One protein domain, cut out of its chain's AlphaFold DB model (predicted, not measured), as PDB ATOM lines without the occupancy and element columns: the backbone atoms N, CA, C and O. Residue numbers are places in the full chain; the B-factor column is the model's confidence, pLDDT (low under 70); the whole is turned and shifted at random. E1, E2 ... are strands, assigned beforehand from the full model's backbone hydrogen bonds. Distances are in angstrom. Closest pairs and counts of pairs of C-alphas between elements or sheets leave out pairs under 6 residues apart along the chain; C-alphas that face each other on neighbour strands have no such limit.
ATOM      1  N   LEU A 205      66.813 311.069  49.725       91.44
ATOM      2  CA  LEU A 205      67.557 312.253  50.115       91.44
ATOM      3  C   LEU A 205      66.968 313.461  49.395       91.44
ATOM      4  O   LEU A 205      66.770 313.447  48.182       91.44
ATOM      5  N   ASP A 206      66.681 314.492  50.173       92.19
ATOM      6  CA  ASP A 206      66.198 315.771  49.688       92.19
ATOM      7  C   ASP A 206      67.053 316.857  50.330       92.19
ATOM      8  O   ASP A 206      66.893 317.185  51.507       92.19
ATOM      9  N   HIS A 207      68.043 317.323  49.575       91.50
ATOM     10  CA  HIS A 207      69.094 318.197  50.063       91.50
ATOM     11  C   HIS A 207      68.991 319.565  49.404       91.50
ATOM     12  O   HIS A 207      69.068 319.692  48.182       91.50
ATOM     13  N   ILE A 208      68.824 320.599  50.221       90.31
ATOM     14  CA  ILE A 208      68.860 321.988  49.768       90.31
ATOM     15  C   ILE A 208      70.259 322.510  50.056       90.31
ATOM     16  O   ILE A 208      70.717 322.472  51.198       90.31
ATOM     17  N   ILE A 209      70.928 322.998  49.016       90.00
ATOM     18  CA  ILE A 209      72.268 323.556  49.160       90.00
ATOM     19  C   ILE A 209      72.206 324.812  50.026       90.00
ATOM     20  O   ILE A 209      71.321 325.659  49.871       90.00
ATOM     21  N   LEU A 388      80.213 324.988  43.716       84.50
ATOM     22  CA  LEU A 388      79.471 323.762  43.376       84.50
ATOM     23  C   LEU A 388      79.999 323.024  42.137       84.50
ATOM     24  O   LEU A 388      79.312 322.167  41.581       84.50
ATOM     25  N   GLU A 389      81.207 323.359  41.690       80.19
ATOM     26  CA  GLU A 389      81.819 322.760  40.496       80.19
ATOM     27  C   GLU A 389      82.143 321.268  40.688       80.19
ATOM     28  O   GLU A 389      82.167 320.521  39.711       80.19
ATOM     29  N   ASP A 390      82.322 320.837  41.942       80.81
ATOM     30  CA  ASP A 390      82.513 319.442  42.345       80.81
ATOM     31  C   ASP A 390      81.833 319.167  43.701       80.81
ATOM     32  O   ASP A 390      82.471 318.869  44.713       80.81
ATOM     33  N   TYR A 391      80.513 319.373  43.762       86.38
ATOM     34  CA  TYR A 391      79.778 319.243  45.017       86.38
ATOM     35  C   TYR A 391      79.559 317.772  45.385       86.38
ATOM     36  O   TYR A 391      78.767 317.083  44.737       86.38
ATOM     37  N   ALA A 392      80.224 317.313  46.446       86.25
ATOM     38  CA  ALA A 392      80.085 315.962  46.976       86.25
ATOM     39  C   ALA A 392      78.951 315.864  48.010       86.25
ATOM     40  O   ALA A 392      78.862 316.663  48.945       86.25
ATOM     41  N   LEU A 393      78.108 314.845  47.864       87.81
ATOM     42  CA  LEU A 393      76.995 314.535  48.752       87.81
ATOM     43  C   LEU A 393      77.075 313.074  49.191       87.81
ATOM     44  O   LEU A 393      76.886 312.165  48.382       87.81
ATOM     45  N   GLU A 394      77.339 312.849  50.475       89.62
ATOM     46  CA  GLU A 394      77.333 311.504  51.049       89.62
ATOM     47  C   GLU A 394      75.912 310.942  51.114       89.62
ATOM     48  O   GLU A 394      74.961 311.609  51.533       89.62
ATOM     49  N   LEU A 395      75.773 309.681  50.720       89.12
ATOM     50  CA  LEU A 395      74.521 308.954  50.798       89.12
ATOM     51  C   LEU A 395      74.431 308.255  52.150       89.12
ATOM     52  O   LEU A 395      75.255 307.385  52.444       89.12
ATOM     53  N   PRO A 396      73.427 308.587  52.979       91.69
ATOM     54  CA  PRO A 396      73.242 307.885  54.236       91.69
ATOM     55  C   PRO A 396      72.947 306.405  53.974       91.69
ATOM     56  O   PRO A 396      72.522 306.012  52.895       91.69
ATOM     57  N   ARG A 397      73.127 305.549  54.977       92.44
ATOM     58  CA  ARG A 397      72.614 304.180  54.871       92.44
ATOM     59  C   ARG A 397      71.077 304.211  54.914       92.44
ATOM     60  O   ARG A 397      70.537 304.851  55.823       92.44
ATOM     61  N   PRO A 398      70.360 303.529  54.001       94.44
ATOM     62  CA  PRO A 398      68.908 303.410  54.084       94.44
ATOM     63  C   PRO A 398      68.448 302.840  55.423       94.44
ATOM     64  O   PRO A 398      69.097 301.969  56.004       94.44
ATOM     65  N   SER A 399      67.299 303.309  55.907       92.75
ATOM     66  CA  SER A 399      66.728 302.806  57.159       92.75
ATOM     67  C   SER A 399      66.434 301.307  57.053       92.75
ATOM     68  O   SER A 399      65.774 300.870  56.115       92.75
ATOM     69  N   GLY A 400      66.913 300.529  58.026       90.44
ATOM     70  CA  GLY A 400      66.755 299.071  58.070       90.44
ATOM     71  C   GLY A 400      67.949 298.291  57.514       90.44
ATOM     72  O   GLY A 400      68.258 297.238  58.064       90.44
ATOM     73  N   SER A 401      68.673 298.839  56.533       93.00
ATOM     74  CA  SER A 401      69.895 298.219  56.003       93.00
ATOM     75  C   SER A 401      70.984 298.187  57.078       93.00
ATOM     76  O   SER A 401      71.233 299.180  57.772       93.00
ATOM     77  N   GLN A 402      71.646 297.042  57.227       89.88
ATOM     78  CA  GLN A 402      72.738 296.844  58.187       89.88
ATOM     79  C   GLN A 402      74.074 296.669  57.476       89.88
ATOM     80  O   GLN A 402      75.088 297.216  57.917       89.88
ATOM     81  N   THR A 403      74.069 295.930  56.369       92.69
ATOM     82  CA  THR A 403      75.267 295.530  55.630       92.69
ATOM     83  C   THR A 403      75.019 295.650  54.126       92.69
ATOM     84  O   THR A 403      74.981 294.627  53.435       92.69
ATOM     85  N   PRO A 404      74.834 296.876  53.606       93.56
ATOM     86  CA  PRO A 404      74.607 297.072  52.183       93.56
ATOM     87  C   PRO A 404      75.828 296.595  51.394       93.56
ATOM     88  O   PRO A 404      76.969 296.899  51.741       93.56
ATOM     89  N   ARG A 405      75.580 295.823  50.338       93.38
ATOM     90  CA  ARG A 405      76.601 295.304  49.414       93.38
ATOM     91  C   ARG A 405      76.607 296.047  48.095       93.38
ATOM     92  O   ARG A 405      77.662 296.224  47.497       93.38
ATOM     93  N   TYR A 406      75.429 296.467  47.651       92.25
ATOM     94  CA  TYR A 406      75.239 297.191  46.404       92.25
ATOM     95  C   TYR A 406      74.208 298.297  46.586       92.25
ATOM     96  O   TYR A 406      73.370 298.233  47.484       92.25
ATOM     97  N   MET A 407      74.237 299.287  45.706       90.75
ATOM     98  CA  MET A 407      73.223 300.322  45.601       90.75
ATOM     99  C   MET A 407      72.879 300.622  44.147       90.75
ATOM    100  O   MET A 407      73.711 300.469  43.261       90.75
ATOM    101  N   ARG A 408      71.665 301.098  43.902       88.31
ATOM    102  CA  ARG A 408      71.207 301.579  42.599       88.31
ATOM    103  C   ARG A 408      70.460 302.884  42.788       88.31
ATOM    104  O   ARG A 408      69.570 302.963  43.631       88.31
ATOM    105  N   ILE A 409      70.772 303.882  41.971       88.25
ATOM    106  CA  ILE A 409      69.996 305.119  41.927       88.25
ATOM    107  C   ILE A 409      68.765 304.869  41.058       88.25
ATOM    108  O   ILE A 409      68.874 304.455  39.906       88.25
ATOM    109  N   CYS A 410      67.590 305.096  41.634       87.00
ATOM    110  CA  CYS A 410      66.312 304.897  40.960       87.00
ATOM    111  C   CYS A 410      65.837 306.184  40.296       87.00
ATOM    112  O   CYS A 410      65.351 306.158  39.172       87.00
ATOM    113  N   GLN A 411      65.983 307.309  40.998       87.12
ATOM    114  CA  GLN A 411      65.584 308.632  40.528       87.12
ATOM    115  C   GLN A 411      66.533 309.686  41.089       87.12
ATOM    116  O   GLN A 411      66.959 309.595  42.239       87.12
ATOM    117  N   SER A 412      66.846 310.701  40.287       86.62
ATOM    118  CA  SER A 412      67.701 311.809  40.708       86.62
ATOM    119  C   SER A 412      67.374 313.089  39.945       86.62
ATOM    120  O   SER A 412      67.204 313.045  38.724       86.62
ATOM    121  N   SER A 413      67.354 314.227  40.632       85.75
ATOM    122  CA  SER A 413      67.236 315.552  40.026       85.75
ATOM    123  C   SER A 413      68.111 316.568  40.775       85.75
ATOM    124  O   SER A 413      67.904 316.743  41.977       85.75
ATOM    125  N   PRO A 414      69.065 317.241  40.100       83.25
ATOM    126  CA  PRO A 414      69.582 316.937  38.758       83.25
ATOM    127  C   PRO A 414      70.314 315.579  38.717       83.25
ATOM    128  O   PRO A 414      70.486 314.928  39.744       83.25
ATOM    129  N   ALA A 415      70.712 315.120  37.526       75.75
ATOM    130  CA  ALA A 415      71.437 313.855  37.374       75.75
ATOM    131  C   ALA A 415      72.879 313.968  37.924       75.75
ATOM    132  O   ALA A 415      73.617 314.841  37.462       75.75
ATOM    133  N   PRO A 416      73.293 313.115  38.879       74.62
ATOM    134  CA  PRO A 416      74.644 313.119  39.423       74.62
ATOM    135  C   PRO A 416      75.621 312.305  38.573       74.62
ATOM    136  O   PRO A 416      75.229 311.464  37.756       74.62
ATOM    137  N   VAL A 417      76.905 312.498  38.866       68.69
ATOM    138  CA  VAL A 417      77.975 311.550  38.553       68.69
ATOM    139  C   VAL A 417      78.301 310.778  39.833       68.69
ATOM    140  O   VAL A 417      78.532 311.373  40.887       68.69
ATOM    141  N   LEU A 418      78.285 309.447  39.774       65.94
ATOM    142  CA  LEU A 418      78.554 308.615  40.948       65.94
ATOM    143  C   LEU A 418      80.055 308.340  41.125       65.94
ATOM    144  O   LEU A 418      80.725 307.964  40.163       65.94
ATOM    145  N   TYR A 419      80.535 308.422  42.374       65.19
ATOM    146  CA  TYR A 419      81.884 308.034  42.775       65.19
ATOM    147  C   TYR A 419      81.845 307.029  43.932       65.19
ATOM    148  O   TYR A 419      81.540 307.349  45.080       65.19
ATOM    149  N   THR A 420      82.188 305.779  43.638       55.69
ATOM    150  CA  THR A 420      82.504 304.773  44.658       55.69
ATOM    151  C   THR A 420      84.008 304.839  44.902       55.69
ATOM    152  O   THR A 420      84.756 304.742  43.932       55.69
ATOM    153  N   GLY A 421      84.458 305.015  46.149       49.31
ATOM    154  CA  GLY A 421      85.843 305.335  46.556       49.31
ATOM    155  C   GLY A 421      87.003 304.425  46.090       49.31
ATOM    156  O   GLY A 421      88.101 304.546  46.618       49.31
ATOM    157  N   GLU A 422      86.803 303.544  45.108       51.38
ATOM    158  CA  GLU A 422      87.814 302.693  44.465       51.38
ATOM    159  C   GLU A 422      88.290 303.219  43.089       51.38
ATOM    160  O   GLU A 422      89.121 302.586  42.438       51.38
ATOM    161  N   GLY A 423      87.833 304.397  42.643       51.97
ATOM    162  CA  GLY A 423      88.380 305.080  41.465       51.97
ATOM    163  C   GLY A 423      87.467 306.159  40.875       51.97
ATOM    164  O   GLY A 423      86.245 306.033  40.890       51.97
ATOM    165  N   LEU A 424      88.071 307.218  40.318       48.19
ATOM    166  CA  LEU A 424      87.380 308.321  39.636       48.19
ATOM    167  C   LEU A 424      86.901 307.879  38.242       48.19
ATOM    168  O   LEU A 424      87.482 308.273  37.231       48.19
ATOM    169  N   THR A 425      85.870 307.041  38.167       49.84
ATOM    170  CA  THR A 425      85.230 306.732  36.879       49.84
ATOM    171  C   THR A 425      83.856 307.384  36.862       49.84
ATOM    172  O   THR A 425      82.991 306.928  37.604       49.84
ATOM    173  N   PRO A 426      83.631 308.427  36.043       51.97
ATOM    174  CA  PRO A 426      82.308 309.004  35.871       51.97
ATOM    175  C   PRO A 426      81.359 307.925  35.355       51.97
ATOM    176  O   PRO A 426      81.498 307.462  34.222       51.97
ATOM    177  N   GLN A 427      80.422 307.485  36.188       54.22
ATOM    178  CA  GLN A 427      79.369 306.564  35.775       54.22
ATOM    179  C   GLN A 427      78.033 307.294  35.842       54.22
ATOM    180  O   GLN A 427      77.754 308.025  36.796       54.22
ATOM    181  N   SER A 428      77.223 307.140  34.792       55.38
ATOM    182  CA  SER A 428      75.879 307.706  34.775       55.38
ATOM    183  C   SER A 428      75.053 307.044  35.870       55.38
ATOM    184  O   SER A 428      74.916 305.824  35.881       55.38
ATOM    185  N   ALA A 429      74.461 307.853  36.747       55.09
ATOM    186  CA  ALA A 429      73.613 307.401  37.849       55.09
ATOM    187  C   ALA A 429      72.444 306.493  37.416       55.09
ATOM    188  O   ALA A 429      71.942 305.697  38.201       55.09
ATOM    189  N   GLN A 430      72.012 306.596  36.161       56.16
ATOM    190  CA  GLN A 430      70.935 305.791  35.601       56.16
ATOM    191  C   GLN A 430      71.519 304.590  34.850       56.16
ATOM    192  O   GLN A 430      71.745 304.708  33.651       56.16
ATOM    193  N   SER A 431      71.799 303.472  35.534       63.03
ATOM    194  CA  SER A 431      71.433 302.139  35.006       63.03
ATOM    195  C   SER A 431      71.946 300.948  35.787       63.03
ATOM    196  O   SER A 431      71.217 299.958  35.881       63.03
ATOM    197  N   ASP A 432      73.151 301.017  36.340       74.94
ATOM    198  CA  ASP A 432      73.808 299.831  36.879       74.94
ATOM    199  C   ASP A 432      73.827 299.859  38.415       74.94
ATOM    200  O   ASP A 432      73.863 300.925  39.024       74.94
ATOM    201  N   PRO A 433      73.708 298.705  39.086       83.94
ATOM    202  CA  PRO A 433      73.964 298.636  40.512       83.94
ATOM    203  C   PRO A 433      75.468 298.740  40.765       83.94
ATOM    204  O   PRO A 433      76.282 298.106  40.095       83.94
ATOM    205  N   HIS A 434      75.827 299.520  41.773       84.94
ATOM    206  CA  HIS A 434      77.197 299.813  42.153       84.94
ATOM    207  C   HIS A 434      77.519 299.165  43.497       84.94
ATOM    208  O   HIS A 434      76.648 299.137  44.367       84.94
ATOM    209  N   PRO A 435      78.742 298.656  43.708       89.06
ATOM    210  CA  PRO A 435      79.156 298.168  45.015       89.06
ATOM    211  C   PRO A 435      79.027 299.260  46.078       89.06
ATOM    212  O   PRO A 435      79.385 300.418  45.852       89.06
ATOM    213  N   TRP A 436      78.535 298.885  47.253       89.12
ATOM    214  CA  TRP A 436      78.615 299.742  48.426       89.12
ATOM    215  C   TRP A 436      80.078 299.788  48.895       89.12
ATOM    216  O   TRP A 436      80.705 298.729  49.001       89.12
ATOM    217  N   PRO A 437      80.656 300.973  49.164       85.19
ATOM    218  CA  PRO A 437      82.066 301.077  49.519       85.19
ATOM    219  C   PRO A 437      82.378 300.347  50.829       85.19
ATOM    220  O   PRO A 437      81.647 300.439  51.813       85.19
ATOM    221  N   SER A 438      83.516 299.652  50.852       79.50
ATOM    222  CA  SER A 438      84.010 298.938  52.038       79.50
ATOM    223  C   SER A 438      84.450 299.881  53.166       79.50
ATOM    224  O   SER A 438      84.457 299.492  54.335       79.50
ATOM    225  N   SER A 439      84.790 301.129  52.828       75.56
ATOM    226  CA  SER A 439      85.148 302.191  53.766       75.56
ATOM    227  C   SER A 439      84.164 303.360  53.646       75.56
ATOM    228  O   SER A 439      84.169 304.102  52.672       75.56
ATOM    229  N   GLY A 440      83.301 303.522  54.651       81.69
ATOM    230  CA  GLY A 440      82.421 304.688  54.773       81.69
ATOM    231  C   GLY A 440      81.116 304.626  53.969       81.69
ATOM    232  O   GLY A 440      80.505 303.566  53.808       81.69
ATOM    233  N   LEU A 441      80.648 305.806  53.561       87.12
ATOM    234  CA  LEU A 441      79.415 306.013  52.806       87.12
ATOM    235  C   LEU A 441      79.746 306.325  51.338       87.12
ATOM    236  O   LEU A 441      80.778 306.941  51.065       87.12
ATOM    237  N   PRO A 442      78.902 305.914  50.377       86.19
ATOM    238  CA  PRO A 442      79.064 306.333  48.993       86.19
ATOM    239  C   PRO A 442      78.801 307.833  48.858       86.19
ATOM    240  O   PRO A 442      77.946 308.374  49.557       86.19
ATOM    241  N   ALA A 443      79.498 308.493  47.933       84.62
ATOM    242  CA  ALA A 443      79.301 309.908  47.642       84.62
ATOM    243  C   ALA A 443      78.862 310.113  46.187       84.62
ATOM    244  O   ALA A 443      79.354 309.470  45.256       84.62
ATOM    245  N   LEU A 444      77.918 311.028  45.992       83.19
ATOM    246  CA  LEU A 444      77.528 311.534  44.681       83.19
ATOM    247  C   LEU A 444      78.189 312.871  44.441       83.19
ATOM    248  O   LEU A 444      78.203 313.711  45.333       83.19
ATOM    249  N   HIS A 445      78.668 313.085  43.225       83.62
ATOM    250  CA  HIS A 445      79.201 314.369  42.819       83.62
ATOM    251  C   HIS A 445      78.258 315.024  41.824       83.62
ATOM    252  O   HIS A 445      77.735 314.395  40.896       83.62
ATOM    253  N   TYR A 446      78.040 316.313  42.033       82.69
ATOM    254  CA  TYR A 446      77.198 317.136  41.192       82.69
ATOM    255  C   TYR A 446      78.020 318.282  40.623       82.69
ATOM    256  O   TYR A 446      78.718 318.980  41.354       82.69
ATOM    257  N   MET A 447      77.877 318.498  39.317       82.88
ATOM    258  CA  MET A 447      78.334 319.714  38.656       82.88
ATOM    259  C   MET A 447      77.145 320.666  38.570       82.88
ATOM    260  O   MET A 447      76.256 320.479  37.736       82.88
ATOM    261  N   LEU A 448      77.088 321.649  39.466       84.00
ATOM    262  CA  LEU A 448      75.976 322.598  39.538       84.00
ATOM    263  C   LEU A 448      76.480 324.008  39.240       84.00
ATOM    264  O   LEU A 448      77.632 324.327  39.537       84.00
ATOM    265  N   PRO A 449      75.632 324.881  38.677       84.31
ATOM    266  CA  PRO A 449      76.004 326.272  38.494       84.31
ATOM    267  C   PRO A 449      76.182 326.951  39.858       84.31
ATOM    268  O   PRO A 449      75.245 327.010  40.658       84.31
ATOM    269  N   THR A 450      77.377 327.488  40.099       86.69
ATOM    270  CA  THR A 450      77.636 328.381  41.230       86.69
ATOM    271  C   THR A 450      76.947 329.721  40.970       86.69
ATOM    272  O   THR A 450      77.133 330.330  39.918       86.69
ATOM    273  N   GLN A 451      76.151 330.189  41.929       88.56
ATOM    274  CA  GLN A 451      75.556 331.527  41.918       88.56
ATOM    275  C   GLN A 451      76.327 332.405  42.902       88.56
ATOM    276  O   GLN A 451      76.522 331.997  44.045       88.56
ATOM    277  N   SER A 452      76.753 333.593  42.472       88.44
ATOM    278  CA  SER A 452      77.530 334.527  43.293       88.44
ATOM    279  C   SER A 452      76.887 335.913  43.267       88.44
ATOM    280  O   SER A 452      76.625 336.441  42.190       88.44
ATOM    281  N   PHE A 453      76.617 336.482  44.445       88.19
ATOM    282  CA  PHE A 453      76.038 337.817  44.648       88.19
ATOM    283  C   PHE A 453      74.756 338.088  43.840       88.19
ATOM    284  O   PHE A 453      74.591 339.152  43.247       88.19
ATOM    285  N   ILE A 454      73.819 337.139  43.844       89.75
ATOM    286  CA  ILE A 454      72.545 337.258  43.124       89.75
ATOM    287  C   ILE A 454      71.484 337.927  44.016       89.75
ATOM    288  O   ILE A 454      71.409 337.607  45.210       89.75
ATOM    289  N   PRO A 455      70.640 338.830  43.476       88.44
ATOM    290  CA  PRO A 455      69.484 339.365  44.190       88.44
ATOM    291  C   PRO A 455      68.581 338.272  44.759       88.44
ATOM    292  O   PRO A 455      68.279 337.292  44.083       88.44
ATOM    293  N   PHE A 456      68.090 338.447  45.989       78.88
ATOM    294  CA  PHE A 456      67.279 337.419  46.656       78.88
ATOM    295  C   PHE A 456      66.049 336.975  45.847       78.88
ATOM    296  O   PHE A 456      65.701 335.800  45.874       78.88
ATOM    297  N   GLY A 457      65.399 337.892  45.119       77.94
ATOM    298  CA  GLY A 457      64.238 337.563  44.282       77.94
ATOM    299  C   GLY A 457      64.563 336.708  43.051       77.94
ATOM    300  O   GLY A 457      63.670 336.056  42.514       77.94
ATOM    301  N   GLU A 458      65.824 336.699  42.618       87.69
ATOM    302  CA  GLU A 458      66.322 335.914  41.482       87.69
ATOM    303  C   GLU A 458      67.057 334.643  41.934       87.69
ATOM    304  O   GLU A 458      67.214 333.700  41.159       87.69
ATOM    305  N   PHE A 459      67.496 334.601  43.195       87.50
ATOM    306  CA  PHE A 459      68.230 333.479  43.754       87.50
ATOM    307  C   PHE A 459      67.326 332.255  43.930       87.50
ATOM    308  O   PHE A 459      66.337 332.273  44.666       87.50
ATOM    309  N   SER A 460      67.726 331.145  43.315       85.19
ATOM    310  CA  SER A 460      67.118 329.839  43.548       85.19
ATOM    311  C   SER A 460      68.160 328.912  44.150       85.19
ATOM    312  O   SER A 460      69.094 328.504  43.455       85.19
ATOM    313  N   ALA A 461      67.975 328.547  45.422       83.31
ATOM    314  CA  ALA A 461      68.802 327.539  46.074       83.31
ATOM    315  C   ALA A 461      68.687 326.217  45.296       83.31
ATOM    316  O   ALA A 461      67.569 325.702  45.148       83.31
ATOM    317  N   PRO A 462      69.795 325.657  44.778       86.50
ATOM    318  CA  PRO A 462      69.737 324.364  44.123       86.50
ATOM    319  C   PRO A 462      69.243 323.303  45.109       86.50
ATOM    320  O   PRO A 462      69.651 323.261  46.273       86.50
ATOM    321  N   ARG A 463      68.352 322.442  44.623       90.12
ATOM    322  CA  ARG A 463      67.792 321.324  45.374       90.12
ATOM    323  C   ARG A 463      68.188 320.031  44.686       90.12
ATOM    324  O   ARG A 463      68.033 319.908  43.473       90.12
ATOM    325  N   LEU A 464      68.691 319.093  45.473       90.06
ATOM    326  CA  LEU A 464      69.094 317.767  45.041       90.06
ATOM    327  C   LEU A 464      68.091 316.771  45.616       90.06
ATOM    328  O   LEU A 464      68.016 316.594  46.828       90.06
ATOM    329  N   ALA A 465      67.314 316.140  44.745       90.56
ATOM    330  CA  ALA A 465      66.391 315.078  45.117       90.56
ATOM    331  C   ALA A 465      66.909 313.747  44.577       90.56
ATOM    332  O   ALA A 465      67.254 313.643  43.398       90.56
ATOM    333  N   LEU A 466      66.959 312.730  45.430       89.12
ATOM    334  CA  LEU A 466      67.487 311.414  45.100       89.12
ATOM    335  C   LEU A 466      66.674 310.319  45.787       89.12
ATOM    336  O   LEU A 466      66.449 310.359  46.997       89.12
ATOM    337  N   THR A 467      66.343 309.284  45.025       91.50
ATOM    338  CA  THR A 467      65.840 308.015  45.544       91.50
ATOM    339  C   THR A 467      66.724 306.882  45.040       91.50
ATOM    340  O   THR A 467      67.013 306.794  43.844       91.50
ATOM    341  N   TYR A 468      67.150 306.005  45.942       91.19
ATOM    342  CA  TYR A 468      68.034 304.881  45.637       91.19
ATOM    343  C   TYR A 468      67.647 303.642  46.447       91.19
ATOM    344  O   TYR A 468      67.044 303.737  47.513       91.19
ATOM    345  N   GLU A 469      67.994 302.468  45.940       93.38
ATOM    346  CA  GLU A 469      67.834 301.186  46.625       93.38
ATOM    347  C   GLU A 469      69.210 300.667  47.033       93.38
ATOM    348  O   GLU A 469      70.124 300.651  46.210       93.38
ATOM    349  N   ALA A 470      69.364 300.231  48.282       93.88
ATOM    350  CA  ALA A 470      70.519 299.459  48.729       93.88
ATOM    351  C   ALA A 470      70.122 297.995  48.920       93.88
ATOM    352  O   ALA A 470      69.042 297.709  49.434       93.88
ATOM    353  N   CYS A 471      70.999 297.084  48.510       95.00
ATOM    354  CA  CYS A 471      70.799 295.650  48.630       95.00
ATOM    355  C   CYS A 471      71.783 295.042  49.631       95.00
ATOM    356  O   CYS A 471      72.998 295.177  49.455       95.00
ATOM    357  N   ASP A 472      71.267 294.337  50.637       95.19
ATOM    358  CA  ASP A 472      72.073 293.698  51.688       95.19
ATOM    359  C   ASP A 472      72.378 292.219  51.364       95.19
ATOM    360  O   ASP A 472      73.506 291.748  51.552       95.19
ATOM    361  N   ARG A 473      71.389 291.470  50.849       94.50
ATOM    362  CA  ARG A 473      71.474 290.028  50.541       94.50
ATOM    363  C   ARG A 473      70.736 289.689  49.244       94.50
ATOM    364  O   ARG A 473      69.826 290.406  48.842       94.50
ATOM    365  N   PHE A 474      71.119 288.570  48.621       94.56
ATOM    366  CA  PHE A 474      70.427 287.972  47.464       94.56
ATOM    367  C   PHE A 474      70.272 288.916  46.260       94.56
ATOM    368  O   PHE A 474      69.297 288.853  45.517       94.56
ATOM    369  N   CYS A 475      71.220 289.836  46.075       93.81
ATOM    370  CA  CYS A 475      71.137 290.889  45.060       93.81
ATOM    371  C   CYS A 475      71.133 290.340  43.625       93.81
ATOM    372  O   CYS A 475      70.666 290.995  42.696       93.81
ATOM    373  N   ASP A 476      71.667 289.140  43.438       93.44
ATOM    374  CA  ASP A 476      71.693 288.407  42.184       93.44
ATOM    375  C   ASP A 476      70.397 287.639  41.890       93.44
ATOM    376  O   ASP A 476      70.202 287.259  40.736       93.44
ATOM    377  N   ASN A 477      69.492 287.487  42.861       92.44
ATOM    378  CA  ASN A 477      68.273 286.698  42.703       92.44
ATOM    379  C   ASN A 477      67.145 287.448  41.965       92.44
ATOM    380  O   ASN A 477      67.148 288.688  41.895       92.44
ATOM    381  N   PRO A 478      66.158 286.704  41.420       90.44
ATOM    382  CA  PRO A 478      64.999 287.289  40.766       90.44
ATOM    383  C   PRO A 478      64.198 288.212  41.682       90.44
ATOM    384  O   PRO A 478      64.097 287.999  42.890       90.44
ATOM    385  N   PHE A 479      63.573 289.226  41.090       89.75
ATOM    386  CA  PHE A 479      62.671 290.123  41.807       89.75
ATOM    387  C   PHE A 479      61.526 290.583  40.916       89.75
ATOM    388  O   PHE A 479      61.656 290.662  39.693       89.75
ATOM    389  N   GLN A 480      60.409 290.931  41.546       88.06
ATOM    390  CA  GLN A 480      59.296 291.597  40.883       88.06
ATOM    391  C   GLN A 480      59.381 293.105  41.129       88.06
ATOM    392  O   GLN A 480      59.423 293.544  42.282       88.06
ATOM    393  N   ALA A 481      59.404 293.894  40.056       86.25
ATOM    394  CA  ALA A 481      59.332 295.346  40.144       86.25
ATOM    395  C   ALA A 481      57.891 295.823  40.367       86.25
ATOM    396  O   ALA A 481      56.922 295.092  40.151       86.25
ATOM    397  N   ARG A 482      57.728 297.093  40.752       83.06
ATOM    398  CA  ARG A 482      56.416 297.704  41.029       83.06
ATOM    399  C   ARG A 482      55.423 297.641  39.861       83.06
ATOM    400  O   ARG A 482      54.218 297.679  40.086       83.06
ATOM    401  N   ASN A 483      55.911 297.546  38.625       82.75
ATOM    402  CA  ASN A 483      55.081 297.377  37.428       82.75
ATOM    403  C   ASN A 483      54.533 295.940  37.255       82.75
ATOM    404  O   ASN A 483      53.823 295.679  36.287       82.75
ATOM    405  N   GLY A 484      54.869 295.015  38.160       83.81
ATOM    406  CA  GLY A 484      54.475 293.607  38.111       83.81
ATOM    407  C   GLY A 484      55.380 292.726  37.246       83.81
ATOM    408  O   GLY A 484      55.188 291.512  37.238       83.81
ATOM    409  N   GLN A 485      56.371 293.292  36.551       88.31
ATOM    410  CA  GLN A 485      57.325 292.515  35.761       88.31
ATOM    411  C   GLN A 485      58.352 291.839  36.667       88.31
ATOM    412  O   GLN A 485      58.884 292.448  37.596       88.31
ATOM    413  N   THR A 486      58.634 290.577  36.364       89.38
ATOM    414  CA  THR A 486      59.693 289.800  37.004       89.38
ATOM    415  C   THR A 486      60.979 289.944  36.206       89.38
ATOM    416  O   THR A 486      60.981 289.775  34.986       89.38
ATOM    417  N   TYR A 487      62.080 290.204  36.900       90.38
ATOM    418  CA  TYR A 487      63.422 290.192  36.336       90.38
ATOM    419  C   TYR A 487      64.236 289.053  36.953       90.38
ATOM    420  O   TYR A 487      64.061 288.766  38.136       90.38
ATOM    421  N   PRO A 488      65.156 288.434  36.193       90.31
ATOM    422  CA  PRO A 488      65.928 287.283  36.664       90.31
ATOM    423  C   PRO A 488      66.961 287.635  37.741       90.31
ATOM    424  O   PRO A 488      67.453 286.745  38.418       90.31
ATOM    425  N   SER A 489      67.323 288.913  37.879       91.06
ATOM    426  CA  SER A 489      68.330 289.372  38.833       91.06
ATOM    427  C   SER A 489      68.172 290.863  39.099       91.06
ATOM    428  O   SER A 489      68.059 291.630  38.138       91.06
ATOM    429  N   TRP A 490      68.225 291.305  40.361       91.44
ATOM    430  CA  TRP A 490      68.296 292.742  40.648       91.44
ATOM    431  C   TRP A 490      69.600 293.334  40.135       91.44
ATOM    432  O   TRP A 490      69.540 294.352  39.452       91.44
ATOM    433  N   LEU A 491      70.742 292.664  40.320       90.94
ATOM    434  CA  LEU A 491      72.024 293.101  39.757       90.94
ATOM    435  C   LEU A 491      72.002 293.196  38.220       90.94
ATOM    436  O   LEU A 491      72.542 294.144  37.652       90.94
ATOM    437  N   GLY A 492      71.342 292.248  37.549       87.44
ATOM    438  CA  GLY A 492      71.262 292.198  36.083       87.44
ATOM    439  C   GLY A 492      70.223 293.131  35.443       87.44
ATOM    440  O   GLY A 492      70.347 293.468  34.263       87.44
ATOM    441  N   ALA A 493      69.197 293.561  36.182       86.50
ATOM    442  CA  ALA A 493      68.097 294.366  35.647       86.50
ATOM    443  C   ALA A 493      68.440 295.862  35.582       86.50
ATOM    444  O   ALA A 493      68.132 296.636  36.490       86.50
TER     445      ALA A 493
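AT A GLANCE: This is residues 205 to 209 and 388 to 493 of the 502 residues of an uncharacterized protein of Lujinxingia litoralis (UniProt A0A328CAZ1). There is little regular structure: two small antiparallel sheets, E1-E6-E3 and E2-E5-E4, stand partly face to face; residues 452 to 458 stick out at one end, and tail 472 to 493 lies at the other. The 111 printed residues include no named helix and six strands, E1 to E6 in order: 32 residues, class all strand. The whole is elongated, 52 by 33 by 26 A, only just loose, close to compact; radius of gyration of the C-alphas 16.1 A.

IN THESE COORDINATES: E6, residues 463 to 471, 26.1 A long, ends at (70.799, 295.650, 48.630). E3, residues 406 to 413, bends by 56 degrees at residue 410. E1, residues 205 to 208, begins at (67.557, 312.253, 50.115). E2 is 391 to 394, E5 443 to 446, E4 417 to 419.

HOW THE PARTS SIT: E6 and E3 are antiparallel, with N 408 and O 469 within hydrogen-bond range, 2.8 A. Hairpin E4 and E5 has N 417 and O 445 at 2.9 A.

THE WHOLE: Residues 210 to 387 are cut out; C-alphas 209 and 388 are 9.2 A apart. Links E2 to E3, E4 to E5 and E5 to E6 are long. Residues 417 to 431 have pLDDT under 70.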